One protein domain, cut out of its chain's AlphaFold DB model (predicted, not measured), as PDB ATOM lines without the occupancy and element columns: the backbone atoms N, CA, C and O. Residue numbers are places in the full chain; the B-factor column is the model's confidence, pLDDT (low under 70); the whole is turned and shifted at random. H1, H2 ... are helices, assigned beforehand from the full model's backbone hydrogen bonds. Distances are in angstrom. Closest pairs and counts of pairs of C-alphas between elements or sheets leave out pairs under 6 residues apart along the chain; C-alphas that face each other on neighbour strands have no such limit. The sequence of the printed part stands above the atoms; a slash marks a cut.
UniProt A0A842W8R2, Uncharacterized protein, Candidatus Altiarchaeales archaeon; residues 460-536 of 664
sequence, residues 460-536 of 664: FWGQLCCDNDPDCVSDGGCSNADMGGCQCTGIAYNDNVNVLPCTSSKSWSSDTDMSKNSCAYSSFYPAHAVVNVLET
ATOM      1  N   PHE A 460      98.882 166.996 270.752       91.75
ATOM      2  CA  PHE A 460      99.384 166.476 269.478       91.75
ATOM      3  C   PHE A 460     100.857 166.033 269.547       91.75
ATOM      4  O   PHE A 460     101.781 166.682 269.048       91.75
ATOM      5  N   TRP A 461     101.093 164.859 270.134       89.19
ATOM      6  CA  TRP A 461     102.431 164.272 270.280       89.19
ATOM      7  C   TRP A 461     103.135 163.981 268.945       89.19
ATOM      8  O   TRP A 461     104.365 163.981 268.889       89.19
ATOM      9  N   GLY A 462     102.384 163.811 267.850       89.06
ATOM     10  CA  GLY A 462     102.936 163.605 266.505       89.06
ATOM     11  C   GLY A 462     103.916 164.700 266.062       89.06
ATOM     12  O   GLY A 462     104.907 164.409 265.390       89.06
ATOM     13  N   GLN A 463     103.711 165.941 266.513       87.19
ATOM     14  CA  GLN A 463     104.601 167.071 266.229       87.19
ATOM     15  C   GLN A 463     105.997 166.894 266.863       87.19
ATOM     16  O   GLN A 463     107.016 167.212 266.247       87.19
ATOM     17  N   LEU A 464     106.062 166.317 268.071       85.38
ATOM     18  CA  LEU A 464     107.315 165.979 268.762       85.38
ATOM     19  C   LEU A 464     107.989 164.748 268.138       85.38
ATOM     20  O   LEU A 464     109.203 164.753 267.919       85.38
ATOM     21  N   CYS A 465     107.214 163.715 267.793       88.62
ATOM     22  CA  CYS A 465     107.745 162.529 267.116       88.62
ATOM     23  C   CYS A 465     108.375 162.875 265.758       88.62
ATOM     24  O   CYS A 465     109.442 162.348 265.435       88.62
ATOM     25  N   CYS A 466     107.784 163.792 264.986       89.31
ATOM     26  CA  CYS A 466     108.323 164.223 263.697       89.31
ATOM     27  C   CYS A 466     109.693 164.912 263.809       89.31
ATOM     28  O   CYS A 466     110.631 164.536 263.098       89.31
ATOM     29  N   ASP A 467     109.872 165.834 264.758       82.88
ATOM     30  CA  ASP A 467     111.180 166.455 265.032       82.88
ATOM     31  C   ASP A 467     112.172 165.504 265.751       82.88
ATOM     32  O   ASP A 467     113.313 165.878 266.026       82.88
ATOM     33  N   ASN A 468     111.783 164.234 265.949       85.50
ATOM     34  CA  ASN A 468     112.544 163.159 266.597       85.50
ATOM     35  C   ASN A 468     112.863 163.450 268.076       85.50
ATOM     36  O   ASN A 468     113.920 163.061 268.586       85.50
ATOM     37  N   ASP A 469     111.941 164.111 268.774       82.88
ATOM     38  CA  ASP A 469     112.062 164.399 270.198       82.88
ATOM     39  C   ASP A 469     111.688 163.164 271.055       82.88
ATOM     40  O   ASP A 469     110.613 162.586 270.863       82.88
ATOM     41  N   PRO A 470     112.551 162.721 271.994       83.50
ATOM     42  CA  PRO A 470     112.288 161.538 272.816       83.50
ATOM     43  C   PRO A 470     111.096 161.690 273.772       83.50
ATOM     44  O   PRO A 470     110.536 160.665 274.168       83.50
ATOM     45  N   ASP A 471     110.678 162.912 274.116       84.31
ATOM     46  CA  ASP A 471     109.554 163.151 275.032       84.31
ATOM     47  C   ASP A 471     108.228 162.651 274.425       84.31
ATOM     48  O   ASP A 471     107.335 162.222 275.154       84.31
ATOM     49  N   CYS A 472     108.131 162.573 273.087       86.31
ATOM     50  CA  CYS A 472     107.016 161.914 272.395       86.31
ATOM     51  C   CYS A 472     106.793 160.464 272.881       86.31
ATOM     52  O   CYS A 472     105.666 159.976 272.933       86.31
ATOM     53  N   VAL A 473     107.878 159.777 273.259       87.88
ATOM     54  CA  VAL A 473     107.878 158.369 273.678       87.88
ATOM     55  C   VAL A 473     107.924 158.212 275.200       87.88
ATOM     56  O   VAL A 473     107.336 157.263 275.720       87.88
ATOM     57  N   SER A 474     108.623 159.084 275.937       84.31
ATOM     58  CA  SER A 474     108.688 158.975 277.407       84.31
ATOM     59  C   SER A 474     107.455 159.529 278.113       84.31
ATOM     60  O   SER A 474     107.040 158.954 279.121       84.31
ATOM     61  N   ASP A 475     106.872 160.596 277.569       79.31
ATOM     62  CA  ASP A 475     105.826 161.385 278.221       79.31
ATOM     63  C   ASP A 475     104.516 161.274 277.422       79.31
ATOM     64  O   ASP A 475     103.453 161.068 278.003       79.31
ATOM     65  N   GLY A 476     104.607 161.295 276.085       75.81
ATOM     66  CA  GLY A 476     103.462 161.199 275.173       75.81
ATOM     67  C   GLY A 476     102.897 159.807 274.907       75.81
ATOM     68  O   GLY A 476     101.903 159.672 274.199       75.81
ATOM     69  N   GLY A 477     103.520 158.752 275.434       78.12
ATOM     70  CA  GLY A 477     103.047 157.372 275.268       78.12
ATOM     71  C   GLY A 477     103.173 156.786 273.854       78.12
ATOM     72  O   GLY A 477     102.813 155.623 273.658       78.12
ATOM     73  N   CYS A 478     103.712 157.532 272.882       88.69
ATOM     74  CA  CYS A 478     103.968 157.030 271.535       88.69
ATOM     75  C   CYS A 478     105.091 155.981 271.532       88.69
ATOM     76  O   CYS A 478     105.870 155.833 272.476       88.69
ATOM     77  N   SER A 479     105.203 155.220 270.449       90.19
ATOM     78  CA  SER A 479     106.208 154.171 270.311       90.19
ATOM     79  C   SER A 479     107.480 154.668 269.618       90.19
ATOM     80  O   SER A 479     107.472 155.579 268.795       90.19
ATOM     81  N   ASN A 480     108.597 153.966 269.836       89.69
ATOM     82  CA  ASN A 480     109.837 154.201 269.079       89.69
ATOM     83  C   ASN A 480     109.702 153.936 267.556       89.69
ATOM     84  O   ASN A 480     110.657 154.182 266.824       89.69
ATOM     85  N   ALA A 481     108.570 153.399 267.080       89.81
ATOM     86  CA  ALA A 481     108.285 153.223 265.655       89.81
ATOM     87  C   ALA A 481     107.575 154.438 265.025       89.81
ATOM     88  O   ALA A 481     107.564 154.547 263.802       89.81
ATOM     89  N   ASP A 482     107.032 155.343 265.847       91.31
ATOM     90  CA  ASP A 482     106.353 156.576 265.424       91.31
ATOM     91  C   ASP A 482     107.340 157.740 265.173       91.31
ATOM     92  O   ASP A 482     107.011 158.740 264.536       91.31
ATOM     93  N   MET A 483     108.583 157.598 265.649       90.06
ATOM     94  CA  MET A 483     109.663 158.581 265.507       90.06
ATOM     95  C   MET A 483     109.956 158.907 264.033       90.06
ATOM     96  O   MET A 483     110.241 158.019 263.227       90.06
ATOM     97  N   GLY A 484     109.927 160.196 263.689       88.25
ATOM     98  CA  GLY A 484     110.017 160.697 262.315       88.25
ATOM     99  C   GLY A 484     108.693 160.683 261.537       88.25
ATOM    100  O   GLY A 484     108.714 160.873 260.322       88.25
ATOM    101  N   GLY A 485     107.556 160.459 262.202       89.38
ATOM    102  CA  GLY A 485     106.206 160.548 261.639       89.38
ATOM    103  C   GLY A 485     105.288 161.489 262.430       89.38
ATOM    104  O   GLY A 485     105.621 161.909 263.533       89.38
ATOM    105  N   CYS A 486     104.125 161.810 261.848       89.94
ATOM    106  CA  CYS A 486     103.072 162.624 262.479       89.94
ATOM    107  C   CYS A 486     102.026 161.805 263.252       89.94
ATOM    108  O   CYS A 486     101.152 162.374 263.898       89.94
ATOM    109  N   GLN A 487     102.080 160.476 263.159       88.69
ATOM    110  CA  GLN A 487     101.160 159.574 263.849       88.69
ATOM    111  C   GLN A 487     101.754 159.138 265.193       88.69
ATOM    112  O   GLN A 487     102.967 159.160 265.370       88.69
ATOM    113  N   CYS A 488     100.899 158.723 266.127       87.44
ATOM    114  CA  CYS A 488     101.294 158.174 267.423       87.44
ATOM    115  C   CYS A 488     100.523 156.870 267.654       87.44
ATOM    116  O   CYS A 488      99.296 156.887 267.767       87.44
ATOM    117  N   THR A 489     101.212 155.728 267.701       83.56
ATOM    118  CA  THR A 489     100.565 154.415 267.788       83.56
ATOM    119  C   THR A 489      99.889 154.228 269.148       83.56
ATOM    120  O   THR A 489     100.526 153.834 270.124       83.56
ATOM    121  N   GLY A 490      98.575 154.459 269.195       80.31
ATOM    122  CA  GLY A 490      97.738 154.279 270.386       80.31
ATOM    123  C   GLY A 490      96.891 155.497 270.761       80.31
ATOM    124  O   GLY A 490      95.961 155.335 271.546       80.31
ATOM    125  N   ILE A 491      97.163 156.668 270.175       84.81
ATOM    126  CA  ILE A 491      96.321 157.869 270.289       84.81
ATOM    127  C   ILE A 491      95.454 157.984 269.029       84.81
ATOM    128  O   ILE A 491      95.901 157.648 267.930       84.81
ATOM    129  N   ALA A 492      94.206 158.419 269.191       86.50
ATOM    130  CA  ALA A 492      93.251 158.592 268.103       86.50
ATOM    131  C   ALA A 492      93.064 160.083 267.792       86.50
ATOM    132  O   ALA A 492      92.339 160.773 268.499       86.50
ATOM    133  N   TYR A 493      93.701 160.561 266.723       89.75
ATOM    134  CA  TYR A 493      93.442 161.889 266.157       89.75
ATOM    135  C   TYR A 493      92.438 161.803 264.994       89.75
ATOM    136  O   TYR A 493      92.149 160.706 264.502       89.75
ATOM    137  N   ASN A 494      91.935 162.950 264.527       91.00
ATOM    138  CA  ASN A 494      91.034 163.013 263.375       91.00
ATOM    139  C   ASN A 494      91.740 162.661 262.041       91.00
ATOM    140  O   ASN A 494      92.972 162.583 261.953       91.00
ATOM    141  N   ASP A 495      90.959 162.443 260.978       92.75
ATOM    142  CA  ASP A 495      91.488 162.012 259.675       92.75
ATOM    143  C   ASP A 495      92.461 163.020 259.037       92.75
ATOM    144  O   ASP A 495      93.390 162.595 258.348       92.75
ATOM    145  N   ASN A 496      92.311 164.327 259.295       92.75
ATOM    146  CA  ASN A 496      93.216 165.358 258.777       92.75
ATOM    147  C   ASN A 496      94.599 165.263 259.432       92.75
ATOM    148  O   ASN A 496      95.613 165.225 258.729       92.75
ATOM    149  N   VAL A 497      94.647 165.150 260.764       91.88
ATOM    150  CA  VAL A 497      95.887 164.947 261.532       91.88
ATOM    151  C   VAL A 497      96.583 163.656 261.101       91.88
ATOM    152  O   VAL A 497      97.790 163.649 260.852       91.88
ATOM    153  N   ASN A 498      95.820 162.569 260.945       89.44
ATOM    154  CA  ASN A 498      96.351 161.252 260.590       89.44
ATOM    155  C   ASN A 498      97.054 161.213 259.221       89.44
ATOM    156  O   ASN A 498      97.871 160.315 259.004       89.44
ATOM    157  N   VAL A 499      96.773 162.146 258.303       90.81
ATOM    158  CA  VAL A 499      97.417 162.214 256.976       90.81
ATOM    159  C   VAL A 499      98.490 163.303 256.845       90.81
ATOM    160  O   VAL A 499      99.079 163.431 255.767       90.81
ATOM    161  N   LEU A 500      98.789 164.064 257.906       91.56
ATOM    162  CA  LEU A 500      99.865 165.062 257.883       91.56
ATOM    163  C   LEU A 500     101.227 164.398 257.579       91.56
ATOM    164  O   LEU A 500     101.589 163.402 258.214       91.56
ATOM    165  N   PRO A 501     102.029 164.934 256.638       91.88
ATOM    166  CA  PRO A 501     103.352 164.405 256.342       91.88
ATOM    167  C   PRO A 501     104.422 165.045 257.241       91.88
ATOM    168  O   PRO A 501     104.461 166.262 257.433       91.88
ATOM    169  N   CYS A 502     105.353 164.242 257.762       90.81
ATOM    170  CA  CYS A 502     106.517 164.761 258.482       90.81
ATOM    171  C   CYS A 502     107.590 165.222 257.478       90.81
ATOM    172  O   CYS A 502     108.329 164.405 256.923       90.81
ATOM    173  N   THR A 503     107.654 166.527 257.193       84.88
ATOM    174  CA  THR A 503     108.543 167.107 256.170       84.88
ATOM    175  C   THR A 503     109.049 168.489 256.569       84.88
ATOM    176  O   THR A 503     108.341 169.270 257.186       84.88
ATOM    177  N   SER A 504     110.261 168.858 256.148       67.69
ATOM    178  CA  SER A 504     110.873 170.164 256.459       67.69
ATOM    179  C   SER A 504     110.311 171.340 255.627       67.69
ATOM    180  O   SER A 504     111.078 172.147 255.096       67.69
ATOM    181  N   SER A 505     108.993 171.393 255.438       61.44
ATOM    182  CA  SER A 505     108.235 172.442 254.737       61.44
ATOM    183  C   SER A 505     107.666 173.473 255.727       61.44
ATOM    184  O   SER A 505     107.997 173.443 256.913       61.44
ATOM    185  N   LYS A 506     106.791 174.378 255.255       66.88
ATOM    186  CA  LYS A 506     105.824 175.070 256.127       66.88
ATOM    187  C   LYS A 506     104.936 174.039 256.842       66.88
ATOM    188  O   LYS A 506     104.653 172.983 256.270       66.88
ATOM    189  N   SER A 507     104.487 174.371 258.053       74.75
ATOM    190  CA  SER A 507     103.540 173.553 258.824       74.75
ATOM    191  C   SER A 507     102.100 173.693 258.310       74.75
ATOM    192  O   SER A 507     101.403 172.689 258.206       74.75
ATOM    193  N   TRP A 508     101.678 174.891 257.883       82.88
ATOM    194  CA  TRP A 508     100.377 175.113 257.230       82.88
ATOM    195  C   TRP A 508     100.510 175.827 255.883       82.88
ATOM    196  O   TRP A 508     101.268 176.795 255.769       82.88
ATOM    197  N   SER A 509      99.746 175.340 254.901       82.38
ATOM    198  CA  SER A 509      99.604 175.902 253.549       82.38
ATOM    199  C   SER A 509      98.214 175.644 252.923       82.38
ATOM    200  O   SER A 509      97.944 176.133 251.827       82.38
ATOM    201  N   SER A 510      97.336 174.813 253.516       85.56
ATOM    202  CA  SER A 510      95.997 174.538 252.963       85.56
ATOM    203  C   SER A 510      95.044 173.836 253.932       85.56
ATOM    204  O   SER A 510      95.362 172.776 254.460       85.56
ATOM    205  N   ASP A 511      93.815 174.333 254.039       85.88
ATOM    206  CA  ASP A 511      92.793 173.795 254.958       85.88
ATOM    207  C   ASP A 511      92.068 172.558 254.397       85.88
ATOM    208  O   ASP A 511      91.329 171.879 255.101       85.88
ATOM    209  N   THR A 512      92.287 172.247 253.114       86.62
ATOM    210  CA  THR A 512      91.600 171.171 252.371       86.62
ATOM    211  C   THR A 512      92.545 170.149 251.735       86.62
ATOM    212  O   THR A 512      92.094 169.115 251.248       86.62
ATOM    213  N   ASP A 513      93.855 170.406 251.734       88.88
ATOM    214  CA  ASP A 513      94.868 169.509 251.173       88.88
ATOM    215  C   ASP A 513      96.044 169.369 252.140       88.88
ATOM    216  O   ASP A 513      97.086 170.018 252.003       88.88
ATOM    217  N   MET A 514      95.865 168.473 253.113       90.00
ATOM    218  CA  MET A 514      96.853 168.160 254.149       90.00
ATOM    219  C   MET A 514      98.213 167.707 253.590       90.00
ATOM    220  O   MET A 514      99.211 167.773 254.306       90.00
ATOM    221  N   SER A 515      98.306 167.314 252.311       88.50
ATOM    222  CA  SER A 515      99.590 166.981 251.676       88.50
ATOM    223  C   SER A 515     100.492 168.198 251.417       88.50
ATOM    224  O   SER A 515     101.683 168.026 251.153       88.50
ATOM    225  N   LYS A 516      99.951 169.425 251.528       86.62
ATOM    226  CA  LYS A 516     100.710 170.691 251.517       86.62
ATOM    227  C   LYS A 516     101.126 171.180 252.913       86.62
ATOM    228  O   LYS A 516     101.874 172.155 253.012       86.62
ATOM    229  N   ASN A 517     100.622 170.547 253.970       88.12
ATOM    230  CA  ASN A 517     100.896 170.898 255.362       88.12
ATOM    231  C   ASN A 517     102.037 170.028 255.909       88.12
ATOM    232  O   ASN A 517     102.569 169.168 255.209       88.12
ATOM    233  N   SER A 518     102.425 170.233 257.165       88.00
ATOM    234  CA  SER A 518     103.330 169.333 257.876       88.00
ATOM    235  C   SER A 518     103.149 169.417 259.389       88.00
ATOM    236  O   SER A 518     102.761 170.460 259.909       88.00
ATOM    237  N   CYS A 519     103.485 168.339 260.101       87.56
ATOM    238  CA  CYS A 519     103.667 168.360 261.557       87.56
ATOM    239  C   CYS A 519     105.120 168.600 262.002       87.56
ATOM    240  O   CYS A 519     105.424 168.482 263.185       87.56
ATOM    241  N   ALA A 520     106.044 168.927 261.093       80.19
ATOM    242  CA  ALA A 520     107.375 169.351 261.515       80.19
ATOM    243  C   ALA A 520     107.301 170.664 262.311       80.19
ATOM    244  O   ALA A 520     106.533 171.574 261.978       80.19
ATOM    245  N   TYR A 521     108.153 170.787 263.329       67.31
ATOM    246  CA  TYR A 521     108.252 171.952 264.211       67.31
ATOM    247  C   TYR A 521     109.067 173.068 263.518       67.31
ATOM    248  O   TYR A 521     110.181 173.436 263.920       67.31
ATOM    249  N   SER A 522     108.541 173.544 262.384       55.38
ATOM    250  CA  SER A 522     109.138 174.551 261.491       55.38
ATOM    251  C   SER A 522     108.383 175.883 261.484       55.38
ATOM    252  O   SER A 522     108.963 176.911 261.133       55.38
ATOM    253  N   SER A 523     107.104 175.890 261.854       58.34
ATOM    254  CA  SER A 523     106.233 177.062 261.998       58.34
ATOM    255  C   SER A 523     105.077 176.722 262.949       58.34
ATOM    256  O   SER A 523     104.869 175.556 263.276       58.34
ATOM    257  N   PHE A 524     104.334 177.732 263.398       71.56
ATOM    258  CA  PHE A 524     103.094 177.533 264.156       71.56
ATOM    259  C   PHE A 524     101.903 177.361 263.206       71.56
ATOM    260  O   PHE A 524     101.967 177.797 262.050       71.56
ATOM    261  N   TYR A 525     100.828 176.738 263.684       81.38
ATOM    262  CA  TYR A 525      99.571 176.650 262.946       81.38
ATOM    263  C   TYR A 525      98.714 177.922 263.126       81.38
ATOM    264  O   TYR A 525      98.843 178.608 264.144       81.38
ATOM    265  N   PRO A 526      97.826 178.251 262.166       84.12
ATOM    266  CA  PRO A 526      96.750 179.212 262.391       84.12
ATOM    267  C   PRO A 526      95.736 178.687 263.422       84.12
ATOM    268  O   PRO A 526      95.513 177.479 263.531       84.12
ATOM    269  N   ALA A 527      95.082 179.597 264.145       88.88
ATOM    270  CA  ALA A 527      94.075 179.269 265.151       88.88
ATOM    271  C   ALA A 527      92.863 178.547 264.533       88.88
ATOM    272  O   ALA A 527      92.448 177.508 265.037       88.88
ATOM    273  N   HIS A 528      92.331 179.017 263.400       90.62
ATOM    274  CA  HIS A 528      91.189 178.363 262.750       90.62
ATOM    275  C   HIS A 528      91.516 176.926 262.308       90.62
ATOM    276  O   HIS A 528      90.626 176.081 262.273       90.62
ATOM    277  N   ALA A 529      92.781 176.633 261.991       90.81
ATOM    278  CA  ALA A 529      93.216 175.309 261.568       90.81
ATOM    279  C   ALA A 529      93.260 174.324 262.743       90.81
ATOM    280  O   ALA A 529      92.729 173.218 262.634       90.81
ATOM    281  N   VAL A 530      93.840 174.716 263.882       92.25
ATOM    282  CA  VAL A 530      93.922 173.834 265.065       92.25
ATOM    283  C   VAL A 530      92.571 173.632 265.744       92.25
ATOM    284  O   VAL A 530      92.347 172.575 266.322       92.25
ATOM    285  N   VAL A 531      91.657 174.595 265.600       95.62
ATOM    286  CA  VAL A 531      90.291 174.533 266.140       95.62
ATOM    287  C   VAL A 531      89.318 173.800 265.204       95.62
ATOM    288  O   VAL A 531      88.574 172.949 265.666       95.62
ATOM    289  N   ASN A 532      89.314 174.079 263.892       93.75
ATOM    290  CA  ASN A 532      88.264 173.582 262.979       93.75
ATOM    291  C   ASN A 532      88.715 172.502 261.977       93.75
ATOM    292  O   ASN A 532      87.884 172.004 261.218       93.75
ATOM    293  N   VAL A 533      90.015 172.197 261.878       92.88
ATOM    294  CA  VAL A 533      90.552 171.264 260.862       92.88
ATOM    295  C   VAL A 533      91.343 170.127 261.501       92.88
ATOM    296  O   VAL A 533      91.155 168.967 261.132       92.88
ATOM    297  N   LEU A 534      92.219 170.433 262.459       92.94
ATOM    298  CA  LEU A 534      92.989 169.437 263.209       92.94
ATOM    299  C   LEU A 534      92.314 169.029 264.524       92.94
ATOM    300  O   LEU A 534      92.529 167.907 264.968       92.94
ATOM    301  N   GLU A 535      91.517 169.920 265.125       95.50
ATOM    302  CA  GLU A 535      90.810 169.700 266.400       95.50
ATOM    303  C   GLU A 535      91.773 169.267 267.534       95.50
ATOM    304  O   GLU A 535      91.401 168.543 268.453       95.50
ATOM    305  N   THR A 536      93.048 169.666 267.454       93.50
ATOM    306  CA  THR A 536      94.143 169.304 268.371       93.50
ATOM    307  C   THR A 536      95.374 170.179 268.098       93.50
ATOM    308  O   THR A 536      95.451 170.867 267.077       93.50
TER     309      THR A 536
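What this domain is: This is residues 460 to 536 of the 664 residues of an uncharacterized protein of Candidatus Altiarchaeales archaeon (UniProt A0A842W8R2). Little regular structure: a rounded tangle of loops with four short helices set in it, H1 and H2 forming a corner towards one end, H3 and H4 towards the other, apart from each other. The printed part has 77 residues, 19 of them in H1, H2, H3 and H4, in that order, with no named strand; the class is all helix. It is compact, with a radius of gyration of the C-alphas of 11.4 A and spans of 31 by 23 by 18 A.

Where its parts are: H4, the longest helix, is residues 527 to 532, 8.4 A long, from C-alpha 527 at (94.075, 179.269, 265.151). H3 is residues 495 to 498, H2 residues 471 to 474, and H1 residues 462 to 466, beginning at C-alpha 462 (102.936, 163.605, 266.505).

How they stand to each other: H4 and H3 touch no helix. H1 and H2 touch only at the corner; their closest C-alphas, Cys 465 and Cys 472, are 5.4 A apart. Every O i to N i+4 pair is within hydrogen-bond range in H1 and H4; H2 and H3 are too short for one, and their single O i to N i+3 pair is within range in H2, not in H3.

The domain as a whole: The C-alphas farthest apart, Ser 474 and Thr 512, are 32.7 A apart. The printed part has no cut. The links H2 to H3 and H3 to H4 are long. Residues 504 to 506 and 521 to 523 have pLDDT under 70.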